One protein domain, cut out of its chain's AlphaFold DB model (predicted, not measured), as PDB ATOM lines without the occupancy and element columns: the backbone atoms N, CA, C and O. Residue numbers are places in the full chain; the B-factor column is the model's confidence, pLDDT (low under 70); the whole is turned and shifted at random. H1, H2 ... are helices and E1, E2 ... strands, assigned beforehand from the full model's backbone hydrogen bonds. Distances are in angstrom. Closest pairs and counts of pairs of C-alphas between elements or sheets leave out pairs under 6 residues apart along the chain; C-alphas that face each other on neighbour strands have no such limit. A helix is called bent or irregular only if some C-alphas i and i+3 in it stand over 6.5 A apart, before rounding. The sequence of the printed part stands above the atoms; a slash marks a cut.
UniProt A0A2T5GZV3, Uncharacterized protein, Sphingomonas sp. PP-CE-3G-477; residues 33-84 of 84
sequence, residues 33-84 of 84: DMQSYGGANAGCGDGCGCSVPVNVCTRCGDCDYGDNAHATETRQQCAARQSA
ATOM      1  N   ASP A  33     -35.816  -9.271 -28.384       89.94
ATOM      2  CA  ASP A  33     -35.020  -9.104 -27.163       89.94
ATOM      3  C   ASP A  33     -35.811  -8.236 -26.180       89.94
ATOM      4  O   ASP A  33     -35.742  -7.007 -26.229       89.94
ATOM      5  N   MET A  34     -36.657  -8.889 -25.382       91.94
ATOM      6  CA  MET A  34     -37.565  -8.241 -24.436       91.94
ATOM      7  C   MET A  34     -36.840  -7.925 -23.127       91.94
ATOM      8  O   MET A  34     -36.281  -8.815 -22.491       91.94
ATOM      9  N   GLN A  35     -36.901  -6.666 -22.701       93.56
ATOM     10  CA  GLN A  35     -36.340  -6.190 -21.439       93.56
ATOM     11  C   GLN A  35     -37.430  -5.560 -20.577       93.56
ATOM     12  O   GLN A  35     -38.378  -4.977 -21.101       93.56
ATOM     13  N   SER A  36     -37.284  -5.652 -19.255       93.88
ATOM     14  CA  SER A  36     -38.252  -5.071 -18.320       93.88
ATOM     15  C   SER A  36     -38.372  -3.563 -18.533       93.88
ATOM     16  O   SER A  36     -37.390  -2.828 -18.435       93.88
ATOM     17  N   TYR A  37     -39.589  -3.113 -18.824       94.31
ATOM     18  CA  TYR A  37     -39.944  -1.700 -18.948       94.31
ATOM     19  C   TYR A  37     -40.595  -1.171 -17.664       94.31
ATOM     20  O   TYR A  37     -40.523   0.017 -17.358       94.31
ATOM     21  N   GLY A  38     -41.215  -2.060 -16.886       93.06
ATOM     22  CA  GLY A  38     -41.901  -1.726 -15.648       93.06
ATOM     23  C   GLY A  38     -43.066  -2.670 -15.409       93.06
ATOM     24  O   GLY A  38     -42.972  -3.868 -15.675       93.06
ATOM     25  N   GLY A  39     -44.174  -2.127 -14.912       90.75
ATOM     26  CA  GLY A  39     -45.386  -2.899 -14.699       90.75
ATOM     27  C   GLY A  39     -46.653  -2.155 -15.095       90.75
ATOM     28  O   GLY A  39     -46.684  -0.927 -15.149       90.75
ATOM     29  N   ALA A  40     -47.696  -2.928 -15.368       90.56
ATOM     30  CA  ALA A  40     -49.056  -2.454 -15.577       90.56
ATOM     31  C   ALA A  40     -49.980  -3.096 -14.542       90.56
ATOM     32  O   ALA A  40     -49.677  -4.159 -14.001       90.56
ATOM     33  N   ASN A  41     -51.124  -2.470 -14.269       89.12
ATOM     34  CA  ASN A  41     -52.136  -3.087 -13.419       89.12
ATOM     35  C   ASN A  41     -52.559  -4.443 -14.014       89.12
ATOM     36  O   ASN A  41     -52.775  -4.557 -15.220       89.12
ATOM     37  N   ALA A  42     -52.667  -5.473 -13.176       87.06
ATOM     38  CA  ALA A  42     -52.981  -6.818 -13.646       87.06
ATOM     39  C   ALA A  42     -54.410  -6.969 -14.193       87.06
ATOM     40  O   ALA A  42     -54.666  -7.926 -14.925       87.06
ATOM     41  N   GLY A  43     -55.326  -6.063 -13.832       85.19
ATOM     42  CA  GLY A  43     -56.722  -6.072 -14.277       85.19
ATOM     43  C   GLY A  43     -57.532  -7.251 -13.736       85.19
ATOM     44  O   GLY A  43     -58.488  -7.683 -14.365       85.19
ATOM     45  N   CYS A  44     -57.128  -7.808 -12.594       81.25
ATOM     46  CA  CYS A  44     -57.660  -9.057 -12.056       81.25
ATOM     47  C   CYS A  44     -59.069  -8.962 -11.435       81.25
ATOM     48  O   CYS A  44     -59.643  -9.992 -11.104       81.25
ATOM     49  N   GLY A  45     -59.615  -7.755 -11.259       76.94
ATOM     50  CA  GLY A  45     -60.921  -7.504 -10.644       76.94
ATOM     51  C   GLY A  45     -61.055  -6.068 -10.128       76.94
ATOM     52  O   GLY A  45     -60.105  -5.281 -10.209       76.94
ATOM     53  N   ASP A  46     -62.217  -5.728  -9.571       77.44
ATOM     54  CA  ASP A  46     -62.464  -4.400  -9.000       77.44
ATOM     55  C   ASP A  46     -61.546  -4.141  -7.794       77.44
ATOM     56  O   ASP A  46     -61.464  -4.935  -6.860       77.44
ATOM     57  N   GLY A  47     -60.812  -3.022  -7.829       74.38
ATOM     58  CA  GLY A  47     -59.843  -2.664  -6.785       74.38
ATOM     59  C   GLY A  47     -58.536  -3.469  -6.813       74.38
ATOM     60  O   GLY A  47     -57.767  -3.419  -5.852       74.38
ATOM     61  N   CYS A  48     -58.262  -4.205  -7.896       76.94
ATOM     62  CA  CYS A  48     -57.034  -4.979  -8.072       76.94
ATOM     63  C   CYS A  48     -55.780  -4.088  -7.935       76.94
ATOM     64  O   CYS A  48     -55.526  -3.212  -8.761       76.94
ATOM     65  N   GLY A  49     -54.988  -4.321  -6.882       82.31
ATOM     66  CA  GLY A  49     -53.740  -3.598  -6.603       82.31
ATOM     67  C   GLY A  49     -52.469  -4.301  -7.087       82.31
ATOM     68  O   GLY A  49     -51.373  -3.807  -6.828       82.31
ATOM     69  N   CYS A  50     -52.574  -5.464  -7.740       86.81
ATOM     70  CA  CYS A  50     -51.397  -6.169  -8.236       86.81
ATOM     71  C   CYS A  50     -50.931  -5.629  -9.593       86.81
ATOM     72  O   CYS A  50     -51.713  -5.134 -10.411       86.81
ATOM     73  N   SER A  51     -49.624  -5.739  -9.817       90.88
ATOM     74  CA  SER A  51     -48.958  -5.319 -11.044       90.88
ATOM     75  C   SER A  51     -48.424  -6.541 -11.777       90.88
ATOM     76  O   SER A  51     -47.836  -7.424 -11.159       90.88
ATOM     77  N   VAL A  52     -48.587  -6.561 -13.094       93.25
ATOM     78  CA  VAL A  52     -47.910  -7.494 -13.997       93.25
ATOM     79  C   VAL A  52     -46.686  -6.826 -14.609       93.25
ATOM     80  O   VAL A  52     -46.710  -5.607 -14.791       93.25
ATOM     81  N   PRO A  53     -45.620  -7.575 -14.930       93.94
ATOM     82  CA  PRO A  53     -44.480  -7.021 -15.647       93.94
ATOM     83  C   PRO A  53     -44.871  -6.654 -17.077       93.94
ATOM     84  O   PRO A  53     -45.643  -7.360 -17.727       93.94
ATOM     85  N   VAL A  54     -44.272  -5.583 -17.570       95.31
ATOM     86  CA  VAL A  54     -44.354  -5.153 -18.959       95.31
ATOM     87  C   VAL A  54     -42.939  -5.094 -19.503       95.31
ATOM     88  O   VAL A  54     -42.065  -4.488 -18.877       95.31
ATOM     89  N   ASN A  55     -42.713  -5.711 -20.658       95.19
ATOM     90  CA  ASN A  55     -41.412  -5.730 -21.308       95.19
ATOM     91  C   ASN A  55     -41.463  -5.002 -22.652       95.19
ATOM     92  O   ASN A  55     -42.483  -5.006 -23.342       95.19
ATOM     93  N   VAL A  56     -40.347  -4.384 -23.024       94.94
ATOM     94  CA  VAL A  56     -40.155  -3.686 -24.295       94.94
ATOM     95  C   VAL A  56     -38.988  -4.303 -25.048       94.94
ATOM     96  O   VAL A  56     -37.962  -4.654 -24.462       94.94
ATOM     97  N   CYS A  57     -39.135  -4.445 -26.359       92.94
ATOM     98  CA  CYS A  57     -38.068  -4.932 -27.203       92.94
ATOM     99  C   CYS A  57     -37.021  -3.841 -27.421       92.94
ATOM    100  O   CYS A  57     -37.325  -2.780 -27.966       92.94
ATOM    101  N   THR A  58     -35.763  -4.120 -27.092       90.75
ATOM    102  CA  THR A  58     -34.644  -3.179 -27.298       90.75
ATOM    103  C   THR A  58     -34.374  -2.882 -28.774       90.75
ATOM    104  O   THR A  58     -33.823  -1.834 -29.107       90.75
ATOM    105  N   ARG A  59     -34.766  -3.796 -29.671       87.62
ATOM    106  CA  ARG A  59     -34.514  -3.696 -31.115       87.62
ATOM    107  C   ARG A  59     -35.569  -2.882 -31.854       87.62
ATOM    108  O   ARG A  59     -35.211  -2.093 -32.721       87.62
ATOM    109  N   CYS A  60     -36.852  -3.110 -31.570       88.88
ATOM    110  CA  CYS A  60     -37.954  -2.461 -32.292       88.88
ATOM    111  C   CYS A  60     -38.792  -1.503 -31.441       88.88
ATOM    112  O   CYS A  60     -39.628  -0.801 -32.001       88.88
ATOM    113  N   GLY A  61     -38.591  -1.461 -30.121       89.44
ATOM    114  CA  GLY A  61     -39.363  -0.621 -29.203       89.44
ATOM    115  C   GLY A  61     -40.793  -1.101 -28.951       89.44
ATOM    116  O   GLY A  61     -41.530  -0.433 -28.232       89.44
ATOM    117  N   ASP A  62     -41.195  -2.235 -29.532       90.94
ATOM    118  CA  ASP A  62     -42.523  -2.805 -29.313       90.94
ATOM    119  C   ASP A  62     -42.634  -3.428 -27.920       90.94
ATOM    120  O   ASP A  62     -41.643  -3.884 -27.351       90.94
ATOM    121  N   CYS A  63     -43.837  -3.439 -27.365       91.81
ATOM    122  CA  CYS A  63     -44.099  -3.809 -25.983       91.81
ATOM    123  C   CYS A  63     -44.999  -5.049 -25.916       91.81
ATOM    124  O   CYS A  63     -45.850  -5.241 -26.774       91.81
ATOM    125  N   ASP A  64     -44.835  -5.893 -24.894       91.75
ATOM    126  CA  ASP A  64     -45.770  -7.008 -24.668       91.75
ATOM    127  C   ASP A  64     -47.078  -6.562 -24.004       91.75
ATOM    128  O   ASP A  64     -48.019  -7.341 -23.928       91.75
ATOM    129  N   TYR A  65     -47.145  -5.326 -23.497       90.19
ATOM    130  CA  TYR A  65     -48.301  -4.776 -22.782       90.19
ATOM    131  C   TYR A  65     -48.785  -5.664 -21.617       90.19
ATOM    132  O   TYR A  65     -49.961  -5.648 -21.250       90.19
ATOM    133  N   GLY A  66     -47.882  -6.440 -21.008       90.00
ATOM    134  CA  GLY A  66     -48.234  -7.397 -19.959       90.00
ATOM    135  C   GLY A  66     -48.920  -8.663 -20.480       90.00
ATOM    136  O   GLY A  66     -49.618  -9.339 -19.715       90.00
ATOM    137  N   ASP A  67     -48.742  -8.989 -21.758       89.50
ATOM    138  CA  ASP A  67     -49.068 -10.278 -22.366       89.50
ATOM    139  C   ASP A  67     -47.816 -11.166 -22.409       89.50
ATOM    140  O   ASP A  67     -47.183 -11.401 -23.436       89.50
ATOM    141  N   ASN A  68     -47.396 -11.601 -21.222       89.50
ATOM    142  CA  ASN A  68     -46.272 -12.510 -21.051       89.50
ATOM    143  C   ASN A  68     -46.610 -13.603 -20.027       89.50
ATOM    144  O   ASN A  68     -47.593 -13.522 -19.280       89.50
ATOM    145  N   ALA A  69     -45.788 -14.653 -20.001       90.06
ATOM    146  CA  ALA A  69     -46.009 -15.804 -19.129       90.06
ATOM    147  C   ALA A  69     -46.086 -15.397 -17.646       90.06
ATOM    148  O   ALA A  69     -47.011 -15.797 -16.943       90.06
ATOM    149  N   HIS A  70     -45.191 -14.516 -17.193       88.88
ATOM    150  CA  HIS A  70     -45.166 -14.061 -15.801       88.88
ATOM    151  C   HIS A  70     -46.407 -13.225 -15.434       88.88
ATOM    152  O   HIS A  70     -46.960 -13.355 -14.339       88.88
ATOM    153  N   ALA A  71     -46.905 -12.406 -16.361       90.94
ATOM    154  CA  ALA A  71     -48.156 -11.677 -16.202       90.94
ATOM    155  C   ALA A  71     -49.359 -12.625 -16.098       90.94
ATOM    156  O   ALA A  71     -50.250 -12.413 -15.274       90.94
ATOM    157  N   THR A  72     -49.367 -13.698 -16.890       90.75
ATOM    158  CA  THR A  72     -50.393 -14.749 -16.827       90.75
ATOM    159  C   THR A  72     -50.385 -15.454 -15.473       90.75
ATOM    160  O   THR A  72     -51.430 -15.549 -14.830       90.75
ATOM    161  N   GLU A  73     -49.215 -15.871 -14.990       90.31
ATOM    162  CA  GLU A  73     -49.062 -16.495 -13.670       90.31
ATOM    163  C   GLU A  73     -49.520 -15.567 -12.541       90.31
ATOM    164  O   GLU A  73     -50.273 -15.980 -11.658       90.31
ATOM    165  N   THR A  74     -49.137 -14.288 -12.595       88.12
ATOM    166  CA  THR A  74     -49.548 -13.287 -11.599       88.12
ATOM    167  C   THR A  74     -51.070 -13.147 -11.556       88.12
ATOM    168  O   THR A  74     -51.668 -13.160 -10.478       88.12
ATOM    169  N   ARG A  75     -51.723 -13.063 -12.723       88.62
ATOM    170  CA  ARG A  75     -53.190 -12.984 -12.810       88.62
ATOM    171  C   ARG A  75     -53.856 -14.236 -12.244       88.62
ATOM    172  O   ARG A  75     -54.811 -14.108 -11.483       88.62
ATOM    173  N   GLN A  76     -53.334 -15.425 -12.548       88.50
ATOM    174  CA  GLN A  76     -53.856 -16.693 -12.021       88.50
ATOM    175  C   GLN A  76     -53.734 -16.780 -10.494       88.50
ATOM    176  O   GLN A  76     -54.694 -17.146  -9.816       88.50
ATOM    177  N   GLN A  77     -52.586 -16.393  -9.934       86.25
ATOM    178  CA  GLN A  77     -52.379 -16.375  -8.485       86.25
ATOM    179  C   GLN A  77     -53.308 -15.377  -7.787       86.25
ATOM    180  O   GLN A  77     -53.845 -15.665  -6.718       86.25
ATOM    181  N   CYS A  78     -53.515 -14.204  -8.385       81.19
ATOM    182  CA  CYS A  78     -54.440 -13.212  -7.850       81.19
ATOM    183  C   CYS A  78     -55.889 -13.691  -7.895       81.19
ATOM    184  O   CYS A  78     -56.583 -13.554  -6.890       81.19
ATOM    185  N   ALA A  79     -56.318 -14.306  -8.998       80.81
ATOM    186  CA  ALA A  79     -57.646 -14.900  -9.102       80.81
ATOM    187  C   ALA A  79     -57.868 -15.962  -8.011       80.81
ATOM    188  O   ALA A  79     -58.863 -15.900  -7.297       80.81
ATOM    189  N   ALA A  80     -56.897 -16.861  -7.804       81.31
ATOM    190  CA  ALA A  80     -56.978 -17.893  -6.769       81.31
ATOM    191  C   ALA A  80     -57.114 -17.318  -5.344       81.31
ATOM    192  O   ALA A  80     -57.834 -17.879  -4.521       81.31
ATOM    193  N   ARG A  81     -56.448 -16.190  -5.052       75.06
ATOM    194  CA  ARG A  81     -56.541 -15.503  -3.750       75.06
ATOM    195  C   ARG A  81     -57.867 -14.778  -3.536       75.06
ATOM    196  O   ARG A  81     -58.272 -14.637  -2.394       75.06
ATOM    197  N   GLN A  82     -58.508 -14.287  -4.596       67.69
ATOM    198  CA  GLN A  82     -59.804 -13.604  -4.492       67.69
ATOM    199  C   GLN A  82     -60.981 -14.579  -4.334       67.69
ATOM    200  O   GLN A  82     -62.037 -14.184  -3.853       67.69
ATOM    201  N   SER A  83     -60.809 -15.838  -4.739       58.97
ATOM    202  CA  SER A  83     -61.822 -16.896  -4.628       58.97
ATOM    203  C   SER A  83     -61.779 -17.707  -3.322       58.97
ATOM    204  O   SER A  83     -62.540 -18.667  -3.199       58.97
ATOM    205  N   ALA A  84     -60.881 -17.370  -2.390       52.16
ATOM    206  CA  ALA A  84     -60.704 -18.030  -1.092       52.16
ATOM    207  C   ALA A  84     -61.278 -17.175   0.045       52.16
ATOM    208  O   ALA A  84     -61.864 -17.770   0.975       52.16
TER     209      ALA A  84
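AT A GLANCE: This is residues 33 to 84 of the 84 residues of an uncharacterized protein of Sphingomonas sp. PP-CE-3G-477 (UniProt A0A2T5GZV3). A slender two-stranded hairpin, E1 and E2, lies lengthwise in the model, and one helix, H1, runs lengthwise too, with its first half beside E2 and its second half reaching past the strands toward the same end as the hairpin's loop. After E2 the chain turns at the other end and folds back beside E2 to reach H1. The printed part has 52 residues, with two named strands and then one named helix along the chain; the sheet has the order E1, E2 and is antiparallel, and the class is mixed, helices and strands. The whole is only just loose, close to compact, with a radius of gyration of the C-alphas of 12.1 A, and its outline is a rod spanning 42 by 18 by 11 A.

IN THESE COORDINATES: The printed part begins at Asp 33, one residue before E1, which covers residues 34 to 41 and measures 19.0 A from first to last C-alpha. C-alpha 34 stands at (-37.565, -8.241, -24.436). E1 is the longest strand by residues, with 8, and it bends by 65 degrees at residue 37. E2 covers residues 51 to 57 and measures 19.5 A, ending with C-alpha 57 at (-38.068, -4.932, -27.203). H1 covers residues 69 to 82 and measures 20.2 A, ending with C-alpha 82 at (-59.804, -13.604, -4.492).

HOW THE PARTS SIT: E1 and E2 form a hairpin of antiparallel neighbour strands, with 149 degrees between their N-to-C directions. The C-alphas of Met 34 and Cys 57 face each other at 4.3 A, and so do those of Gly 39 and Pro 53 at 4.3 A. Across the pair, N 37 and O 54 are within hydrogen-bond range at 2.8 A, and so are N 52 and O 40 at 2.8 A. E2 and H1 have 6 pairs of C-alphas within 8 A; the closest C-alphas of the two are those of Val 52 and Ala 71, 4.7 A apart. Their centres are 14.8 A apart. E1 and H1 are apart. In H1 every O i to N i+4 pair is within hydrogen-bond range, and H1 is not bent.

THE WHOLE: The two C-alphas farthest apart are those of Arg 59 and Ala 84, at 42.3 A, while the first and last printed C-alphas, of Asp 33 and Ala 84, are 37.7 A apart. The printed part has no cut, and Ala 84 is the chain's last residue. The link from E1 to E2 is short, with 9 residues, and the link from E2 to H1 is long, with 11. The mean pLDDT of the printed part is 86.6, and residues 82 to 84 are under 70; of these, residue 82 belongs to H1.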